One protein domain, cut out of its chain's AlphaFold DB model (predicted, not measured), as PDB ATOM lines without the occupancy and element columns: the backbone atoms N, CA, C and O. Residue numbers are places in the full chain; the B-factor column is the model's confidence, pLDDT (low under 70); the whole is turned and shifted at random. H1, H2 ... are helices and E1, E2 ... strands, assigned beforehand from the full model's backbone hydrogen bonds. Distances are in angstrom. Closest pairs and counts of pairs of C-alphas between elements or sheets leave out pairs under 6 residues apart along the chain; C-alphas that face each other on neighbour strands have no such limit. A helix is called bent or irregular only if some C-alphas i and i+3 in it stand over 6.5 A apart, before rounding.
ATOM      1  N   LEU A   7     185.066 226.364 146.184       96.88
ATOM      2  CA  LEU A   7     184.694 225.630 144.983       96.88
ATOM      3  C   LEU A   7     184.496 224.167 145.362       96.88
ATOM      4  O   LEU A   7     185.422 223.514 145.837       96.88
ATOM      5  N   HIS A   8     183.283 223.666 145.166       96.31
ATOM      6  CA  HIS A   8     182.901 222.313 145.542       96.31
ATOM      7  C   HIS A   8     182.791 221.431 144.298       96.31
ATOM      8  O   HIS A   8     181.983 221.733 143.425       96.31
ATOM      9  N   GLY A   9     183.588 220.364 144.234       95.81
ATOM     10  CA  GLY A   9     183.502 219.326 143.207       95.81
ATOM     11  C   GLY A   9     182.987 218.019 143.799       95.81
ATOM     12  O   GLY A   9     183.378 217.644 144.902       95.81
ATOM     13  N   VAL A  10     182.106 217.326 143.089       93.69
ATOM     14  CA  VAL A  10     181.497 216.066 143.520       93.69
ATOM     15  C   VAL A  10     182.112 214.903 142.752       93.69
ATOM     16  O   VAL A  10     181.881 214.722 141.555       93.69
ATOM     17  N   PHE A  11     182.849 214.060 143.471       91.12
ATOM     18  CA  PHE A  11     183.399 212.815 142.956       91.12
ATOM     19  C   PHE A  11     182.448 211.644 143.252       91.12
ATOM     20  O   PHE A  11     182.646 210.845 144.173       91.12
ATOM     21  N   GLY A  12     181.370 211.572 142.470       81.75
ATOM     22  CA  GLY A  12     180.337 210.543 142.586       81.75
ATOM     23  C   GLY A  12     179.147 210.979 143.447       81.75
ATOM     24  O   GLY A  12     179.155 210.954 144.679       81.75
ATOM     25  N   GLY A  13     178.055 211.340 142.792       79.25
ATOM     26  CA  GLY A  13     176.782 211.662 143.418       79.25
ATOM     27  C   GLY A  13     175.987 210.413 143.797       79.25
ATOM     28  O   GLY A  13     176.285 209.288 143.399       79.25
ATOM     29  N   LYS A  14     174.890 210.602 144.540       71.25
ATOM     30  CA  LYS A  14     173.919 209.516 144.788       71.25
ATOM     31  C   LYS A  14     173.281 208.993 143.498       71.25
ATOM     32  O   LYS A  14     172.788 207.872 143.526       71.25
ATOM     33  N   THR A  15     173.285 209.805 142.445       67.62
ATOM     34  CA  THR A  15     172.773 209.522 141.099       67.62
ATOM     35  C   THR A  15     173.823 208.920 140.163       67.62
ATOM     36  O   THR A  15     173.499 208.666 139.013       67.62
ATOM     37  N   GLY A  16     175.070 208.736 140.617       66.75
ATOM     38  CA  GLY A  16     176.185 208.333 139.754       66.75
ATOM     39  C   GLY A  16     176.822 209.480 138.959       66.75
ATOM     40  O   GLY A  16     177.794 209.270 138.259       66.75
ATOM     41  N   LEU A  17     176.340 210.720 139.080       75.19
ATOM     42  CA  LEU A  17     176.959 211.850 138.376       75.19
ATOM     43  C   LEU A  17     178.255 212.302 139.055       75.19
ATOM     44  O   LEU A  17     178.337 212.339 140.282       75.19
ATOM     45  N   ARG A  18     179.244 212.697 138.258       85.62
ATOM     46  CA  ARG A  18     180.557 213.162 138.705       85.62
ATOM     47  C   ARG A  18     180.943 214.415 137.924       85.62
ATOM     48  O   ARG A  18     180.660 214.482 136.732       85.62
ATOM     49  N   ASP A  19     181.594 215.374 138.577       90.12
ATOM     50  CA  ASP A  19     182.179 216.509 137.857       90.12
ATOM     51  C   ASP A  19     183.414 216.063 137.056       90.12
ATOM     52  O   ASP A  19     184.250 215.305 137.550       90.12
ATOM     53  N   ASP A  20     183.557 216.565 135.829       85.88
ATOM     54  CA  ASP A  20     184.654 216.176 134.927       85.88
ATOM     55  C   ASP A  20     186.040 216.571 135.459       85.88
ATOM     56  O   ASP A  20     187.035 215.895 135.193       85.88
ATOM     57  N   ALA A  21     186.113 217.670 136.213       91.38
ATOM     58  CA  ALA A  21     187.343 218.189 136.793       91.38
ATOM     59  C   ALA A  21     187.119 218.604 138.247       91.38
ATOM     60  O   ALA A  21     186.169 219.317 138.571       91.38
ATOM     61  N   MET A  22     188.030 218.181 139.122       96.12
ATOM     62  CA  MET A  22     187.987 218.528 140.539       96.12
ATOM     63  C   MET A  22     188.689 219.868 140.801       96.12
ATOM     64  O   MET A  22     189.795 220.070 140.291       96.12
ATOM     65  N   PRO A  23     188.103 220.774 141.606       96.94
ATOM     66  CA  PRO A  23     188.637 222.119 141.784       96.94
ATOM     67  C   PRO A  23     189.912 222.128 142.648       96.94
ATOM     68  O   PRO A  23     189.907 221.542 143.738       96.94
ATOM     69  N   PRO A  24     190.985 222.825 142.227       97.94
ATOM     70  CA  PRO A  24     192.157 223.069 143.066       97.94
ATOM     71  C   PRO A  24     191.870 224.147 144.125       97.94
ATOM     72  O   PRO A  24     190.883 224.880 144.034       97.94
ATOM     73  N   SER A  25     192.757 224.281 145.114       98.19
ATOM     74  CA  SER A  25     192.766 225.466 145.990       98.19
ATOM     75  C   SER A  25     193.730 226.525 145.455       98.19
ATOM     76  O   SER A  25     194.946 226.321 145.451       98.19
ATOM     77  N   GLU A  26     193.209 227.688 145.059       97.31
ATOM     78  CA  GLU A  26     194.026 228.773 144.505       97.31
ATOM     79  C   GLU A  26     194.907 229.420 145.580       97.31
ATOM     80  O   GLU A  26     194.476 229.685 146.712       97.31
ATOM     81  N   ASP A  27     196.163 229.687 145.217       95.62
ATOM     82  CA  ASP A  27     197.188 230.244 146.108       95.62
ATOM     83  C   ASP A  27     197.296 229.486 147.442       95.62
ATOM     84  O   ASP A  27     197.413 230.074 148.525       95.62
ATOM     85  N   VAL A  28     197.237 228.152 147.377       95.56
ATOM     86  CA  VAL A  28     197.314 227.275 148.556       95.56
ATOM     87  C   VAL A  28     196.179 227.561 149.551       95.56
ATOM     88  O   VAL A  28     196.384 227.615 150.769       95.56
ATOM     89  N   GLY A  29     194.983 227.869 149.054       94.88
ATOM     90  CA  GLY A  29     193.855 228.245 149.902       94.88
ATOM     91  C   GLY A  29     193.874 229.701 150.369       94.88
ATOM     92  O   GLY A  29     193.104 230.053 151.254       94.88
ATOM     93  N   SER A  30     194.760 230.568 149.870       93.62
ATOM     94  CA  SER A  30     194.696 232.002 150.213       93.62
ATOM     95  C   SER A  30     193.605 232.730 149.431       93.62
ATOM     96  O   SER A  30     192.982 233.639 149.972       93.62
ATOM     97  N   THR A  31     193.374 232.322 148.182       95.38
ATOM     98  CA  THR A  31     192.436 232.988 147.268       95.38
ATOM     99  C   THR A  31     191.103 232.253 147.194       95.38
ATOM    100  O   THR A  31     190.049 232.885 147.224       95.38
ATOM    101  N   SER A  32     191.131 230.922 147.136       96.50
ATOM    102  CA  SER A  32     189.937 230.076 147.156       96.50
ATOM    103  C   SER A  32     190.260 228.698 147.719       96.50
ATOM    104  O   SER A  32     191.411 228.263 147.678       96.50
ATOM    105  N   LEU A  33     189.241 227.999 148.216       97.62
ATOM    106  CA  LEU A  33     189.381 226.619 148.673       97.62
ATOM    107  C   LEU A  33     188.687 225.661 147.706       97.62
ATOM    108  O   LEU A  33     187.469 225.735 147.538       97.62
ATOM    109  N   GLY A  34     189.448 224.744 147.116       98.19
ATOM    110  CA  GLY A  34     188.911 223.593 146.401       98.19
ATOM    111  C   GLY A  34     188.532 222.501 147.394       98.19
ATOM    112  O   GLY A  34     189.361 222.072 148.198       98.19
ATOM    113  N   VAL A  35     187.281 222.054 147.361       98.31
ATOM    114  CA  VAL A  35     186.755 220.988 148.218       98.31
ATOM    115  C   VAL A  35     186.165 219.900 147.337       98.31
ATOM    116  O   VAL A  35     185.267 220.160 146.539       98.31
ATOM    117  N   ILE A  36     186.655 218.680 147.502       97.88
ATOM    118  CA  ILE A  36     186.205 217.504 146.769       97.88
ATOM    119  C   ILE A  36     185.350 216.656 147.694       97.88
ATOM    120  O   ILE A  36     185.830 216.144 148.705       97.88
ATOM    121  N   ASP A  37     184.087 216.471 147.332       96.31
ATOM    122  CA  ASP A  37     183.222 215.469 147.932       96.31
ATOM    123  C   ASP A  37     183.512 214.101 147.314       96.31
ATOM    124  O   ASP A  37     182.965 213.738 146.275       96.31
ATOM    125  N   ALA A  38     184.381 213.336 147.977       95.44
ATOM    126  CA  ALA A  38     184.695 211.953 147.642       95.44
ATOM    127  C   ALA A  38     183.980 210.967 148.588       95.44
ATOM    128  O   ALA A  38     184.445 209.845 148.817       95.44
ATOM    129  N   CYS A  39     182.827 211.352 149.152       93.75
ATOM    130  CA  CYS A  39     182.130 210.564 150.168       93.75
ATOM    131  C   CYS A  39     181.565 209.228 149.663       93.75
ATOM    132  O   CYS A  39     181.097 208.428 150.472       93.75
ATOM    133  N   GLN A  40     181.555 208.949 148.357       90.62
ATOM    134  CA  GLN A  40     181.229 207.595 147.889       90.62
ATOM    135  C   GLN A  40     182.363 206.608 148.160       90.62
ATOM    136  O   GLN A  40     182.084 205.420 148.264       90.62
ATOM    137  N   GLY A  41     183.610 207.079 148.297       89.94
ATOM    138  CA  GLY A  41     184.780 206.230 148.534       89.94
ATOM    139  C   GLY A  41     185.186 205.369 147.335       89.94
ATOM    140  O   GLY A  41     185.859 204.365 147.516       89.94
ATOM    141  N   ARG A  42     184.748 205.731 146.121       89.62
ATOM    142  CA  ARG A  42     184.950 204.967 144.874       89.62
ATOM    143  C   ARG A  42     186.066 205.546 144.004       89.62
ATOM    144  O   ARG A  42     185.863 205.749 142.812       89.62
ATOM    145  N   PHE A  43     187.205 205.866 144.604       90.06
ATOM    146  CA  PHE A  43     188.360 206.467 143.930       90.06
ATOM    147  C   PHE A  43     189.609 205.598 144.092       90.06
ATOM    148  O   PHE A  43     189.711 204.817 145.037       90.06
ATOM    149  N   SER A  44     190.553 205.747 143.168       89.19
ATOM    150  CA  SER A  44     191.893 205.155 143.259       89.19
ATOM    151  C   SER A  44     192.822 205.987 144.147       89.19
ATOM    152  O   SER A  44     192.597 207.181 144.368       89.19
ATOM    153  N   LEU A  45     193.911 205.382 144.630       90.19
ATOM    154  CA  LEU A  45     194.943 206.139 145.348       90.19
ATOM    155  C   LEU A  45     195.580 207.226 144.471       90.19
ATOM    156  O   LEU A  45     195.895 208.302 144.975       90.19
ATOM    157  N   GLU A  46     195.731 206.974 143.170       92.31
ATOM    158  CA  GLU A  46     196.245 207.954 142.210       92.31
ATOM    159  C   GLU A  46     195.342 209.193 142.127       92.31
ATOM    160  O   GLU A  46     195.832 210.316 142.240       92.31
ATOM    161  N   GLU A  47     194.022 209.000 142.026       93.88
ATOM    162  CA  GLU A  47     193.051 210.101 142.029       93.88
ATOM    163  C   GLU A  47     193.140 210.923 143.324       93.88
ATOM    164  O   GLU A  47     193.238 212.150 143.265       93.88
ATOM    165  N   LEU A  48     193.193 210.262 144.489       95.81
ATOM    166  CA  LEU A  48     193.359 210.946 145.776       95.81
ATOM    167  C   LEU A  48     194.663 211.753 145.832       95.81
ATOM    168  O   LEU A  48     194.662 212.897 146.289       95.81
ATOM    169  N   HIS A  49     195.777 211.174 145.384       96.56
ATOM    170  CA  HIS A  49     197.060 211.867 145.363       96.56
ATOM    171  C   HIS A  49     197.027 213.089 144.443       96.56
ATOM    172  O   HIS A  49     197.424 214.166 144.887       96.56
ATOM    173  N   GLY A  50     196.470 212.967 143.235       97.56
ATOM    174  CA  GLY A  50     196.330 214.088 142.304       97.56
ATOM    175  C   GLY A  50     195.525 215.250 142.893       97.56
ATOM    176  O   GLY A  50     195.911 216.411 142.758       97.56
ATOM    177  N   TRP A  51     194.452 214.958 143.630       98.00
ATOM    178  CA  TRP A  51     193.664 215.978 144.327       98.00
ATOM    179  C   TRP A  51     194.439 216.697 145.430       98.00
ATOM    180  O   TRP A  51     194.347 217.917 145.572       98.00
ATOM    181  N   LEU A  52     195.214 215.954 146.218       98.31
ATOM    182  CA  LEU A  52     196.019 216.531 147.291       98.31
ATOM    183  C   LEU A  52     197.208 217.337 146.747       98.31
ATOM    184  O   LEU A  52     197.606 218.319 147.372       98.31
ATOM    185  N   GLU A  53     197.762 216.952 145.595       98.00
ATOM    186  CA  GLU A  53     198.844 217.676 144.913       98.00
ATOM    187  C   GLU A  53     198.412 219.060 144.410       98.00
ATOM    188  O   GLU A  53     199.215 219.995 144.426       98.00
ATOM    189  N   GLN A  54     197.138 219.222 144.044       97.69
ATOM    190  CA  GLN A  54     196.539 220.516 143.694       97.69
ATOM    191  C   GLN A  54     195.905 221.255 144.893       97.69
ATOM    192  O   GLN A  54     195.103 222.178 144.728       97.69
ATOM    193  N   ASP A  55     196.261 220.844 146.112       98.50
ATOM    194  CA  ASP A  55     195.760 221.358 147.387       98.50
ATOM    195  C   ASP A  55     194.234 221.324 147.570       98.50
ATOM    196  O   ASP A  55     193.684 222.108 148.348       98.50
ATOM    197  N   SER A  56     193.517 220.414 146.919       98.38
ATOM    198  CA  SER A  56     192.107 220.218 147.242       98.38
ATOM    199  C   SER A  56     191.963 219.604 148.641       98.38
ATOM    200  O   SER A  56     192.671 218.665 149.013       98.38
ATOM    201  N   ILE A  57     191.012 220.110 149.425       98.38
ATOM    202  CA  ILE A  57     190.516 219.428 150.624       98.38
ATOM    203  C   ILE A  57     189.624 218.278 150.170       98.38
ATOM    204  O   ILE A  57     188.750 218.484 149.334       98.38
ATOM    205  N   VAL A  58     189.793 217.087 150.740       98.44
ATOM    206  CA  VAL A  58     188.986 215.919 150.358       98.44
ATOM    207  C   VAL A  58     188.079 215.515 151.513       98.44
ATOM    208  O   VAL A  58     188.544 215.240 152.620       98.44
ATOM    209  N   LEU A  59     186.774 215.476 151.255       97.75
ATOM    210  CA  LEU A  59     185.767 214.936 152.160       97.75
ATOM    211  C   LEU A  59     185.610 213.440 151.892       97.75
ATOM    212  O   LEU A  59     185.399 213.024 150.754       97.75
ATOM    213  N   PHE A  60     185.687 212.632 152.945       95.50
ATOM    214  CA  PHE A  60     185.629 211.178 152.849       95.50
ATOM    215  C   PHE A  60     184.738 210.586 153.947       95.50
ATOM    216  O   PHE A  60     184.650 211.122 155.051       95.50
ATOM    217  N   THR A  61     184.086 209.454 153.676       94.75
ATOM    218  CA  THR A  61     183.343 208.696 154.692       94.75
ATOM    219  C   THR A  61     183.483 207.196 154.479       94.75
ATOM    220  O   THR A  61     183.431 206.710 153.350       94.75
ATOM    221  N   GLY A  62     183.579 206.450 155.579       93.50
ATOM    222  CA  GLY A  62     183.511 204.989 155.556       93.50
ATOM    223  C   GLY A  62     182.087 204.453 155.366       93.50
ATOM    224  O   GLY A  62     181.897 203.301 154.997       93.50
ATOM    225  N   SER A  63     181.050 205.268 155.586       91.62
ATOM    226  CA  SER A  63     179.665 204.782 155.713       91.62
ATOM    227  C   SER A  63     178.907 204.582 154.393       91.62
ATOM    228  O   SER A  63     177.676 204.663 154.366       91.62
ATOM    229  N   LYS A  64     179.627 204.460 153.275       90.94
ATOM    230  CA  LYS A  64     179.073 204.270 151.927       90.94
ATOM    231  C   LYS A  64     179.650 202.997 151.332       90.94
ATOM    232  O   LYS A  64     179.207 201.926 151.726       90.94
ATOM    233  N   PHE A  65     180.647 203.103 150.451       92.69
ATOM    234  CA  PHE A  65     181.302 201.937 149.868       92.69
ATOM    235  C   PHE A  65     181.817 200.970 150.931       92.69
ATOM    236  O   PHE A  65     181.519 199.789 150.849       92.69
ATOM    237  N   TYR A  66     182.491 201.487 151.961       93.56
ATOM    238  CA  TYR A  66     183.092 200.675 153.022       93.56
ATOM    239  C   TYR A  66     182.116 200.199 154.109       93.56
ATOM    240  O   TYR A  66     182.548 199.634 155.108       93.56
ATOM    241  N   GLN A  67     180.810 200.460 153.951       90.88
ATOM    242  CA  GLN A  67     179.729 199.938 154.802       90.88
ATOM    243  C   GLN A  67     179.886 200.183 156.320       90.88
ATOM    244  O   GLN A  67     179.222 199.542 157.133       90.88
ATOM    245  N   ALA A  68     180.692 201.171 156.724       94.44
ATOM    246  CA  ALA A  68     180.776 201.587 158.119       94.44
ATOM    247  C   ALA A  68     179.418 202.129 158.618       94.44
ATOM    248  O   ALA A  68     178.614 202.635 157.821       94.44
ATOM    249  N   PRO A  69     179.144 202.133 159.934       94.12
ATOM    250  CA  PRO A  69     177.914 202.730 160.429       94.12
ATOM    251  C   PRO A  69     177.844 204.245 160.124       94.12
ATOM    252  O   PRO A  69     178.881 204.905 159.981       94.12
ATOM    253  N   PRO A  70     176.633 204.832 160.041       91.62
ATOM    254  CA  PRO A  70     176.440 206.238 159.681       91.62
ATOM    255  C   PRO A  70     177.234 207.209 160.558       91.62
ATOM    256  O   PRO A  70     177.429 206.957 161.745       91.62
ATOM    257  N   PHE A  71     177.601 208.366 159.995       89.50
ATOM    258  CA  PHE A  71     178.429 209.394 160.650       89.50
ATOM    259  C   PHE A  71     179.879 208.937 160.915       89.50
ATOM    260  O   PHE A  71     180.416 209.149 162.005       89.50
ATOM    261  N   CYS A  72     180.498 208.316 159.904       93.75
ATOM    262  CA  CYS A  72     181.902 207.883 159.865       93.75
ATOM    263  C   CYS A  72     182.727 208.752 158.891       93.75
ATOM    264  O   CYS A  72     183.338 208.246 157.950       93.75
ATOM    265  N   GLY A  73     182.652 210.075 159.058       93.38
ATOM    266  CA  GLY A  73     183.276 211.048 158.156       93.38
ATOM    267  C   GLY A  73     184.694 211.445 158.572       93.38
ATOM    268  O   GLY A  73     185.046 211.382 159.750       93.38
ATOM    269  N   SER A  74     185.488 211.887 157.600       94.12
ATOM    270  CA  SER A  74     186.811 212.491 157.784       94.12
ATOM    271  C   SER A  74     187.082 213.549 156.717       94.12
ATOM    272  O   SER A  74     186.410 213.612 155.686       94.12
ATOM    273  N   ILE A  75     188.084 214.380 156.990       96.12
ATOM    274  CA  ILE A  75     188.603 215.380 156.064       96.12
ATOM    275  C   ILE A  75     190.090 215.102 155.892       96.12
ATOM    276  O   ILE A  75     190.818 214.993 156.880       96.12
ATOM    277  N   ILE A  76     190.541 215.015 154.647       97.69
ATOM    278  CA  ILE A  76     191.955 214.886 154.307       97.69
ATOM    279  C   ILE A  76     192.456 216.270 153.907       97.69
ATOM    280  O   ILE A  76     191.901 216.920 153.019       97.69
ATOM    281  N   ILE A  77     193.490 216.732 154.609       97.94
ATOM    282  CA  ILE A  77     194.069 218.064 154.428       97.94
ATOM    283  C   ILE A  77     195.371 217.921 153.629       97.94
ATOM    284  O   ILE A  77     196.260 217.181 154.066       97.94
ATOM    285  N   PRO A  78     195.527 218.627 152.497       98.12
ATOM    286  CA  PRO A  78     196.732 218.557 151.687       98.12
ATOM    287  C   PRO A  78     197.903 219.228 152.400       98.12
ATOM    288  O   PRO A  78     197.743 220.139 153.220       98.12
ATOM    289  N   LYS A  79     199.111 218.762 152.079       97.75
ATOM    290  CA  LYS A  79     200.329 219.074 152.832       97.75
ATOM    291  C   LYS A  79     200.562 220.577 153.006       97.75
ATOM    292  O   LYS A  79     200.824 221.013 154.125       97.75
ATOM    293  N   ARG A  80     200.451 221.367 151.934       97.81
ATOM    294  CA  ARG A  80     200.779 222.802 151.978       97.81
ATOM    295  C   ARG A  80     199.750 223.601 152.783       97.81
ATOM    296  O   ARG A  80     200.112 224.510 153.525       97.81
ATOM    297  N   ILE A  81     198.472 223.217 152.720       97.75
ATOM    298  CA  ILE A  81     197.432 223.788 153.590       97.75
ATOM    299  C   ILE A  81     197.685 223.398 155.052       97.75
ATOM    300  O   ILE A  81     197.588 224.243 155.940       97.75
ATOM    301  N   ALA A  82     198.064 222.145 155.318       97.75
ATOM    302  CA  ALA A  82     198.399 221.687 156.664       97.75
ATOM    303  C   ALA A  82     199.602 222.445 157.267       97.75
ATOM    304  O   ALA A  82     199.616 222.707 158.471       97.75
ATOM    305  N   GLU A  83     200.593 222.819 156.455       97.44
ATOM    306  CA  GLU A  83     201.718 223.670 156.866       97.44
ATOM    307  C   GLU A  83     201.238 225.077 157.262       97.44
ATOM    308  O   GLU A  83     201.532 225.519 158.373       97.44
ATOM    309  N   LYS A  84     200.397 225.724 156.441       95.38
ATOM    310  CA  LYS A  84     199.793 227.032 156.767       95.38
ATOM    311  C   LYS A  84     198.955 226.998 158.047       95.38
ATOM    312  O   LYS A  84     199.040 227.908 158.870       95.38
ATOM    313  N   LEU A  85     198.147 225.952 158.231       95.56
ATOM    314  CA  LEU A  85     197.311 225.784 159.424       95.56
ATOM    315  C   LEU A  85     198.147 225.662 160.702       95.56
ATOM    316  O   LEU A  85     197.772 226.228 161.725       95.56
ATOM    317  N   ARG A  86     199.305 224.995 160.633       96.62
ATOM    318  CA  ARG A  86     200.220 224.857 161.776       96.62
ATOM    319  C   ARG A  86     200.786 226.202 162.238       96.62
ATOM    320  O   ARG A  86     201.050 226.376 163.425       96.62
ATOM    321  N   GLU A  87     200.979 227.129 161.307       94.62
ATOM    322  CA  GLU A  87     201.496 228.478 161.562       94.62
ATOM    323  C   GLU A  87     200.392 229.480 161.933       94.62
ATOM    324  O   GLU A  87     200.684 230.603 162.347       94.62
ATOM    325  N   SER A  88     199.125 229.078 161.815       92.88
ATOM    326  CA  SER A  88     197.974 229.945 162.046       92.88
ATOM    327  C   SER A  88     197.396 229.757 163.456       92.88
ATOM    328  O   SER A  88     197.264 228.623 163.939       92.88
ATOM    329  N   PRO A  89     197.004 230.843 164.145       93.94
ATOM    330  CA  PRO A  89     196.220 230.720 165.365       93.94
ATOM    331  C   PRO A  89     194.807 230.193 165.044       93.94
ATOM    332  O   PRO A  89     194.336 230.343 163.912       93.94
ATOM    333  N   PRO A  90     194.104 229.603 166.026       94.19
ATOM    334  CA  PRO A  90     192.689 229.281 165.877       94.19
ATOM    335  C   PRO A  90     191.876 230.533 165.502       94.19
ATOM    336  O   PRO A  90     192.112 231.594 166.088       94.19
ATOM    337  N   PRO A  91     190.938 230.452 164.541       92.56
ATOM    338  CA  PRO A  91     190.099 231.583 164.170       92.56
ATOM    339  C   PRO A  91     189.159 232.002 165.306       92.56
ATOM    340  O   PRO A  91     188.666 231.170 166.070       92.56
ATOM    341  N   GLU A  92     188.887 233.303 165.370       92.94
ATOM    342  CA  GLU A  92     187.823 233.902 166.179       92.94
ATOM    343  C   GLU A  92     186.441 233.713 165.506       92.94
ATOM    344  O   GLU A  92     186.378 233.595 164.278       92.94
ATOM    345  N   PRO A  93     185.319 233.761 166.255       94.31
ATOM    346  CA  PRO A  93     185.229 234.018 167.693       94.31
ATOM    347  C   PRO A  93     185.428 232.760 168.553       94.31
ATOM    348  O   PRO A  93     184.866 231.708 168.261       94.31
ATOM    349  N   MET A  94     186.141 232.873 169.680       92.00
ATOM    350  CA  MET A  94     186.445 231.727 170.566       92.00
ATOM    351  C   MET A  94     185.222 230.952 171.092       92.00
ATOM    352  O   MET A  94     185.335 229.783 171.460       92.00
ATOM    353  N   ASN A  95     184.032 231.556 171.125       92.31
ATOM    354  CA  ASN A  95     182.815 230.845 171.524       92.31
ATOM    355  C   ASN A  95     182.405 229.741 170.528       92.31
ATOM    356  O   ASN A  95     181.673 228.833 170.919       92.31
ATOM    357  N   MET A  96     182.905 229.762 169.284       94.06
ATOM    358  CA  MET A  96     182.623 228.728 168.282       94.06
ATOM    359  C   MET A  96     183.162 227.345 168.668       94.06
ATOM    360  O   MET A  96     182.665 226.342 168.166       94.06
ATOM    361  N   TYR A  97     184.156 227.269 169.558       92.81
ATOM    362  CA  TYR A  97     184.721 226.003 170.039       92.81
ATOM    363  C   TYR A  97     183.929 225.399 171.207       92.81
ATOM    364  O   TYR A  97     184.180 224.263 171.600       92.81
ATOM    365  N   GLY A  98     182.952 226.132 171.753       89.94
ATOM    366  CA  GLY A  98     182.103 225.657 172.841       89.94
ATOM    367  C   GLY A  98     181.170 224.507 172.438       89.94
ATOM    368  O   GLY A  98     181.078 224.115 171.274       89.94
ATOM    369  N   LYS A  99     180.428 223.986 173.423       87.50
ATOM    370  CA  LYS A  99     179.497 222.853 173.266       87.50
ATOM    371  C   LYS A  99     178.413 223.081 172.206       87.50
ATOM    372  O   LYS A  99     178.036 222.135 171.527       87.50
ATOM    373  N   ASP A 100     177.937 224.315 172.064       89.31
ATOM    374  CA  ASP A 100     176.903 224.668 171.082       89.31
ATOM    375  C   ASP A 100     177.485 224.954 169.680       89.31
ATOM    376  O   ASP A 100     176.741 225.236 168.743       89.31
ATOM    377  N   GLY A 101     178.814 224.887 169.532       92.06
ATOM    378  CA  GLY A 101     179.542 225.014 168.271       92.06
ATOM    379  C   GLY A 101     180.306 223.732 167.922       92.06
ATOM    380  O   GLY A 101     179.782 222.624 168.038       92.06
ATOM    381  N   LEU A 102     181.567 223.870 167.505       90.62
ATOM    382  CA  LEU A 102     182.431 222.757 167.098       90.62
ATOM    383  C   LEU A 102     182.611 221.704 168.204       90.62
ATOM    384  O   LEU A 102     182.620 220.507 167.913       90.62
ATOM    385  N   GLY A 103     182.679 222.131 169.469       89.56
ATOM    386  CA  GLY A 103     182.819 221.239 170.626       89.56
ATOM    387  C   GLY A 103     181.632 220.290 170.830       89.56
ATOM    388  O   GLY A 103     181.760 219.287 171.539       89.56
ATOM    389  N   GLY A 104     180.487 220.566 170.196       87.88
ATOM    390  CA  GLY A 104     179.328 219.672 170.153       87.88
ATOM    391  C   GLY A 104     179.507 218.468 169.225       87.88
ATOM    392  O   GLY A 104     178.905 217.423 169.466       87.88
ATOM    393  N   PHE A 105     180.365 218.579 168.206       85.88
ATOM    394  CA  PHE A 105     180.566 217.547 167.181       85.88
ATOM    395  C   PHE A 105     181.838 216.724 167.404       85.88
ATOM    396  O   PHE A 105     181.822 215.505 167.221       85.88
ATOM    397  N   TRP A 106     182.926 217.370 167.826       87.56
ATOM    398  CA  TRP A 106     184.224 216.729 168.042       87.56
ATOM    399  C   TRP A 106     184.982 217.326 169.236       87.56
ATOM    400  O   TRP A 106     184.572 218.316 169.839       87.56
ATOM    401  N   SER A 107     186.076 216.672 169.600       90.44
ATOM    402  CA  SER A 107     187.003 216.992 170.682       90.44
ATOM    403  C   SER A 107     188.421 217.216 170.138       90.44
ATOM    404  O   SER A 107     188.665 217.192 168.931       90.44
ATOM    405  N   ASP A 108     189.391 217.405 171.031       91.62
ATOM    406  CA  ASP A 108     190.807 217.489 170.670       91.62
ATOM    407  C   ASP A 108     191.371 216.196 170.053       91.62
ATOM    408  O   ASP A 108     192.432 216.234 169.424       91.62
ATOM    409  N   LYS A 109     190.689 215.055 170.235       91.25
ATOM    410  CA  LYS A 109     191.145 213.735 169.771       91.25
ATOM    411  C   LYS A 109     190.955 213.510 168.279       91.25
ATOM    412  O   LYS A 109     191.726 212.759 167.693       91.25
ATOM    413  N   GLU A 110     189.978 214.169 167.666       91.81
ATOM    414  CA  GLU A 110     189.713 214.067 166.230       91.81
ATOM    415  C   GLU A 110     190.573 215.036 165.402       91.81
ATOM    416  O   GLU A 110     190.574 214.969 164.174       91.81
ATOM    417  N   LEU A 111     191.309 215.948 166.051       93.06
ATOM    418  CA  LEU A 111     192.096 216.952 165.345       93.06
ATOM    419  C   LEU A 111     193.472 216.427 164.898       93.06
ATOM    420  O   LEU A 111     194.241 215.918 165.725       93.06
ATOM    421  N   PRO A 112     193.847 216.634 163.620       95.12
ATOM    422  CA  PRO A 112     195.162 216.266 163.113       95.12
ATOM    423  C   PRO A 112     196.277 217.146 163.711       95.12
ATOM    424  O   PRO A 112     196.017 218.250 164.196       95.12
ATOM    425  N   PRO A 113     197.552 216.719 163.622       95.50
ATOM    426  CA  PRO A 113     198.691 217.486 164.138       95.50
ATOM    427  C   PRO A 113     198.855 218.902 163.561       95.50
ATOM    428  O   PRO A 113     199.486 219.749 164.185       95.50
ATOM    429  N   CYS A 114     198.319 219.193 162.372       96.75
ATOM    430  CA  CYS A 114     198.338 220.550 161.814       96.75
ATOM    431  C   CYS A 114     197.385 221.528 162.521       96.75
ATOM    432  O   CYS A 114     197.513 222.727 162.314       96.75
ATOM    433  N   LEU A 115     196.483 221.039 163.378       95.94
ATOM    434  CA  LEU A 115     195.550 221.839 164.180       95.94
ATOM    435  C   LEU A 115     195.879 221.774 165.680       95.94
ATOM    436  O   LEU A 115     195.001 221.902 166.531       95.94
ATOM    437  N   GLU A 116     197.151 221.573 166.033       95.25
ATOM    438  CA  GLU A 116     197.586 221.439 167.430       95.25
ATOM    439  C   GLU A 116     197.200 222.656 168.288       95.25
ATOM    440  O   GLU A 116     196.777 222.495 169.431       95.25
ATOM    441  N   SER A 117     197.259 223.870 167.727       94.75
ATOM    442  CA  SER A 117     196.873 225.105 168.423       94.75
ATOM    443  C   SER A 117     195.373 225.176 168.756       94.75
ATOM    444  O   SER A 117     194.991 225.909 169.664       94.75
ATOM    445  N   TRP A 118     194.526 224.392 168.077       94.38
ATOM    446  CA  TRP A 118     193.075 224.348 168.289       94.38
ATOM    447  C   TRP A 118     192.693 223.357 169.392       94.38
ATOM    448  O   TRP A 118     191.671 223.528 170.056       94.38
ATOM    449  N   LYS A 119     193.517 222.324 169.623       93.00
ATOM    450  CA  LYS A 119     193.234 221.242 170.579       93.00
ATOM    451  C   LYS A 119     192.884 221.725 171.991       93.00
ATOM    452  O   LYS A 119     191.925 221.196 172.547       93.00
ATOM    453  N   PRO A 120     193.572 222.714 172.596       92.81
ATOM    454  CA  PRO A 120     193.198 223.204 173.922       92.81
ATOM    455  C   PRO A 120     191.769 223.756 173.999       92.81
ATOM    456  O   PRO A 120     191.162 223.691 175.061       92.81
ATOM    457  N   LEU A 121     191.227 224.262 172.886       92.75
ATOM    458  CA  LEU A 121     189.901 224.887 172.819       92.75
ATOM    459  C   LEU A 121     188.763 223.869 172.718       92.75
ATOM    460  O   LEU A 121     187.625 224.186 173.044       92.75
ATOM    461  N   LEU A 122     189.077 222.657 172.260       91.38
ATOM    462  CA  LEU A 122     188.129 221.556 172.055       91.38
ATOM    463  C   LEU A 122     188.341 220.408 173.050       91.38
ATOM    464  O   LEU A 122     187.666 219.378 172.982       91.38
ATOM    465  N   ARG A 123     189.276 220.573 173.992       88.75
ATOM    466  CA  ARG A 123     189.522 219.608 175.061       88.75
ATOM    467  C   ARG A 123     188.355 219.614 176.041       88.75
ATOM    468  O   ARG A 123     187.996 220.654 176.587       88.75
ATOM    469  N   ARG A 124     187.794 218.436 176.312       81.12
ATOM    470  CA  ARG A 124     186.701 218.273 177.278       81.12
ATOM    471  C   ARG A 124     187.267 218.082 178.687       81.12
ATOM    472  O   ARG A 124     188.135 217.236 178.898       81.12
ATOM    473  N   GLU A 125     186.797 218.887 179.642       72.69
ATOM    474  CA  GLU A 125     187.309 218.912 181.025       72.69
ATOM    475  C   GLU A 125     187.071 217.600 181.786       72.69
ATOM    476  O   GLU A 125     187.846 217.250 182.673       72.69
ATOM    477  N   ASP A 126     186.024 216.855 181.428       72.31
ATOM    478  CA  ASP A 126     185.632 215.627 182.122       72.31
ATOM    479  C   ASP A 126     186.474 214.395 181.744       72.31
ATOM    480  O   ASP A 126     186.324 213.356 182.380       72.31
ATOM    481  N   GLY A 127     187.350 214.479 180.731       60.34
ATOM    482  CA  GLY A 127     188.275 213.418 180.297       60.34
ATOM    483  C   GLY A 127     187.641 212.105 179.798       60.34
ATOM    484  O   GLY A 127     188.337 211.276 179.214       60.34
ATOM    485  N   VAL A 128     186.337 211.912 180.010       57.81
ATOM    486  CA  VAL A 128     185.569 210.682 179.752       57.81
ATOM    487  C   VAL A 128     184.769 210.790 178.447       57.81
ATOM    488  O   VAL A 128     184.475 209.781 177.810       57.81
ATOM    489  N   SER A 129     184.450 212.003 177.996       62.78
ATOM    490  CA  SER A 129     183.547 212.255 176.868       62.78
ATOM    491  C   SER A 129     184.238 212.301 175.492       62.78
ATOM    492  O   SER A 129     183.908 213.141 174.660       62.78
ATOM    493  N   ASN A 130     185.179 211.403 175.195       77.19
ATOM    494  CA  ASN A 130     185.720 211.286 173.829       77.19
ATOM    495  C   ASN A 130     184.639 210.778 172.855       77.19
ATOM    496  O   ASN A 130     183.683 210.117 173.275       77.19
ATOM    497  N   ASN A 131     184.780 211.026 171.547       86.31
ATOM    498  CA  ASN A 131     183.845 210.510 170.541       86.31
ATOM    499  C   ASN A 131     184.092 209.014 170.253       86.31
ATOM    500  O   ASN A 131     184.396 208.608 169.134       86.31
ATOM    501  N   VAL A 132     183.954 208.166 171.279       88.44
ATOM    502  CA  VAL A 132     184.144 206.706 171.180       88.44
ATOM    503  C   VAL A 132     183.230 206.108 170.110       88.44
ATOM    504  O   VAL A 132     183.627 205.194 169.395       88.44
ATOM    505  N   GLY A 133     182.026 206.664 169.947       90.12
ATOM    506  CA  GLY A 133     181.115 206.279 168.873       90.12
ATOM    507  C   GLY A 133     181.730 206.471 167.486       90.12
ATOM    508  O   GLY A 133     181.633 205.569 166.667       90.12
ATOM    509  N   LEU A 134     182.393 207.601 167.221       90.62
ATOM    510  CA  LEU A 134     183.108 207.819 165.959       90.62
ATOM    511  C   LEU A 134     184.267 206.832 165.782       90.62
ATOM    512  O   LEU A 134     184.397 206.271 164.699       90.62
ATOM    513  N   ALA A 135     185.057 206.576 166.830       91.75
ATOM    514  CA  ALA A 135     186.149 205.602 166.767       91.75
ATOM    515  C   ALA A 135     185.637 204.198 166.396       91.75
ATOM    516  O   ALA A 135     186.130 203.605 165.446       91.75
ATOM    517  N   LEU A 136     184.580 203.708 167.053       93.56
ATOM    518  CA  LEU A 136     183.985 202.398 166.748       93.56
ATOM    519  C   LEU A 136     183.426 202.303 165.321       93.56
ATOM    520  O   LEU A 136     183.474 201.240 164.708       93.56
ATOM    521  N   ARG A 137     182.893 203.403 164.774       94.81
ATOM    522  CA  ARG A 137     182.453 203.432 163.371       94.81
ATOM    523  C   ARG A 137     183.635 203.322 162.417       94.81
ATOM    524  O   ARG A 137     183.523 202.617 161.420       94.81
ATOM    525  N   TRP A 138     184.744 203.986 162.737       94.25
ATOM    526  CA  TRP A 138     185.979 203.874 161.968       94.25
ATOM    527  C   TRP A 138     186.566 202.471 162.035       94.25
ATOM    528  O   TRP A 138     186.902 201.947 160.985       94.25
ATOM    529  N   GLU A 139     186.589 201.824 163.201       94.81
ATOM    530  CA  GLU A 139     187.006 200.415 163.320       94.81
ATOM    531  C   GLU A 139     186.187 199.495 162.399       94.81
ATOM    532  O   GLU A 139     186.743 198.664 161.686       94.81
ATOM    533  N   ALA A 140     184.864 199.686 162.337       93.00
ATOM    534  CA  ALA A 140     184.016 198.928 161.417       93.00
ATOM    535  C   ALA A 140     184.332 199.223 159.936       93.00
ATOM    536  O   ALA A 140     184.364 198.303 159.123       93.00
ATOM    537  N   GLY A 141     184.588 200.486 159.578       93.12
ATOM    538  CA  GLY A 141     184.977 200.858 158.214       93.12
ATOM    539  C   GLY A 141     186.364 200.353 157.812       93.12
ATOM    540  O   GLY A 141     186.561 199.951 156.666       93.12
ATOM    541  N   LEU A 142     187.314 200.340 158.751       93.81
ATOM    542  CA  LEU A 142     188.674 199.857 158.533       93.81
ATOM    543  C   LEU A 142     188.689 198.375 158.168       93.81
ATOM    544  O   LEU A 142     189.440 198.006 157.276       93.81
ATOM    545  N   ALA A 143     187.809 197.552 158.746       91.00
ATOM    546  CA  ALA A 143     187.706 196.140 158.378       91.00
ATOM    547  C   ALA A 143     187.470 195.942 156.864       91.00
ATOM    548  O   ALA A 143     188.156 195.141 156.229       91.00
ATOM    549  N   GLY A 144     186.556 196.718 156.263       88.00
ATOM    550  CA  GLY A 144     186.303 196.683 154.818       88.00
ATOM    551  C   GLY A 144     187.452 197.269 153.988       88.00
ATOM    552  O   GLY A 144     187.794 196.739 152.932       88.00
ATOM    553  N   MET A 145     188.085 198.342 154.475       91.94
ATOM    554  CA  MET A 145     189.248 198.951 153.814       91.94
ATOM    555  C   MET A 145     190.449 198.001 153.785       91.94
ATOM    556  O   MET A 145     191.065 197.828 152.740       91.94
ATOM    557  N   GLU A 146     190.772 197.367 154.912       92.19
ATOM    558  CA  GLU A 146     191.902 196.446 155.065       92.19
ATOM    559  C   GLU A 146     191.699 195.138 154.301       92.19
ATOM    560  O   GLU A 146     192.668 194.580 153.778       92.19
ATOM    561  N   ALA A 147     190.457 194.653 154.210       88.19
ATOM    562  CA  ALA A 147     190.123 193.503 153.379       88.19
ATOM    563  C   ALA A 147     190.474 193.775 151.909       88.19
ATOM    564  O   ALA A 147     191.200 192.991 151.298       88.19
ATOM    565  N   LEU A 148     190.052 194.928 151.382       89.50
ATOM    566  CA  LEU A 148     190.323 195.324 149.999       89.50
ATOM    567  C   LEU A 148     191.761 195.795 149.758       89.50
ATOM    568  O   LEU A 148     192.259 195.662 148.644       89.50
TER     569      LEU A 148
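Overview. This is residues 7 to 148 of the 296 residues of the protein "Hypothetical protein" of Dictyocha speculum (UniProt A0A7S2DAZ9). What does the model look like as a whole? A small sheet, E1 E2 E3 E4, makes one half, with the short helix H1 at the end where E2 begins and H2 near E2 and E3; the other half is H5, the short H4 and the loop of residues 98 to 112. H3 leads away from the end of E4 towards H5, and the longest helix, H6, crosses near the opposite end of E3 and E4, reached from H5 by residues 123 to 131. What is it made of? The printed part has 142 residues with six named helices and four named strands, in the order E1 H1 E2 H2 E3 E4 H3 H4 H5 H6; the class is mixed, helices and strands, and the sheet, in the order E1 E2 E3 E4, is mixed. How large is it? It is compact, with a radius of gyration of the C-alphas of 16.2 A and spans of 44 by 37 by 24 A.

Along the chain. Where are the strands? E1 is residues 7 to 10, beginning at C-alpha 7 at (184.694, 225.630, 144.983), and E2 is residues 33 to 37, 12.8 A long. E3 is residues 57 to 61, 13.5 A long, and E4 is residues 73 to 76. Where are the helices? H1 is residues 26 to 29, H2 residues 45 to 53, 12.2 A long, and H3 residues 79 to 87, 12.9 A long, beginning at C-alpha 79 at (200.329, 219.074, 152.832). H4 is residues 94 to 97, neither bent nor irregular, but only just: C-alphas 94 and 97 are 6.0 A apart. H5 is residues 113 to 122, 13.8 A long and irregular, with C-alphas 114 and 117 8.2 A apart, and H6 is residues 132 to 148, 24.8 A long, ending at C-alpha 148 at (190.323, 195.324, 149.999).

Arrangement. How is the sheet paired? E1 and E2 are parallel at 15 degrees, with N 9 and O 35 at 2.9 A. E2 and E3 are parallel at 21 degrees, with N 59 and O 36 at 2.8 A. E3 and E4 are an antiparallel hairpin at 153 degrees, with N 74 and O 60 at 2.8 A. What is on the sheet? H1, H2 and H6 each only graze it, H2 with residues 48 to 52 and H6 with residues 134 to 141. E1, H1, E2 and E2, H2, E3 are strand-helix-strand units, two parallel neighbour strands with a helix between, and both crossovers are right-handed. How do the helices meet? H3 touches H5 at a steep tilt of 43 degrees, the same way, closest at the C-alphas of Arg 86 and Cys 114, 4.7 A. H3 only just touches H1, and H4 only just touches H5, each with 3 pairs of C-alphas within 8 A; the closest are those of Val 28 and Ile 81, 6.1 A, and of Tyr 97 and Leu 122, 6.0 A. H6 touches no helix, and H5 is apart from E4. How do the helix backbones run? Every O i to N i+4 pair is within hydrogen-bond range in H2 and H3, 12 of 13 in H6 and 1 of 6 in H5, where 5 of 7 O i to N i+3 pairs are; H1 and H4 are too short for an O i to N i+4 pair.

Size, cuts and confidence. How far does it reach? The two C-alphas farthest apart, those of Asp 20 and Asp 126, are 47.2 A apart. Is it unbroken? The printed part has no cut, and the long links are E1 to H1, E3 to E4 and H4 to H5. Where is confidence low? The mean pLDDT of the printed part is 91.6, and residues 15 to 16 and 127 to 129 are under 70.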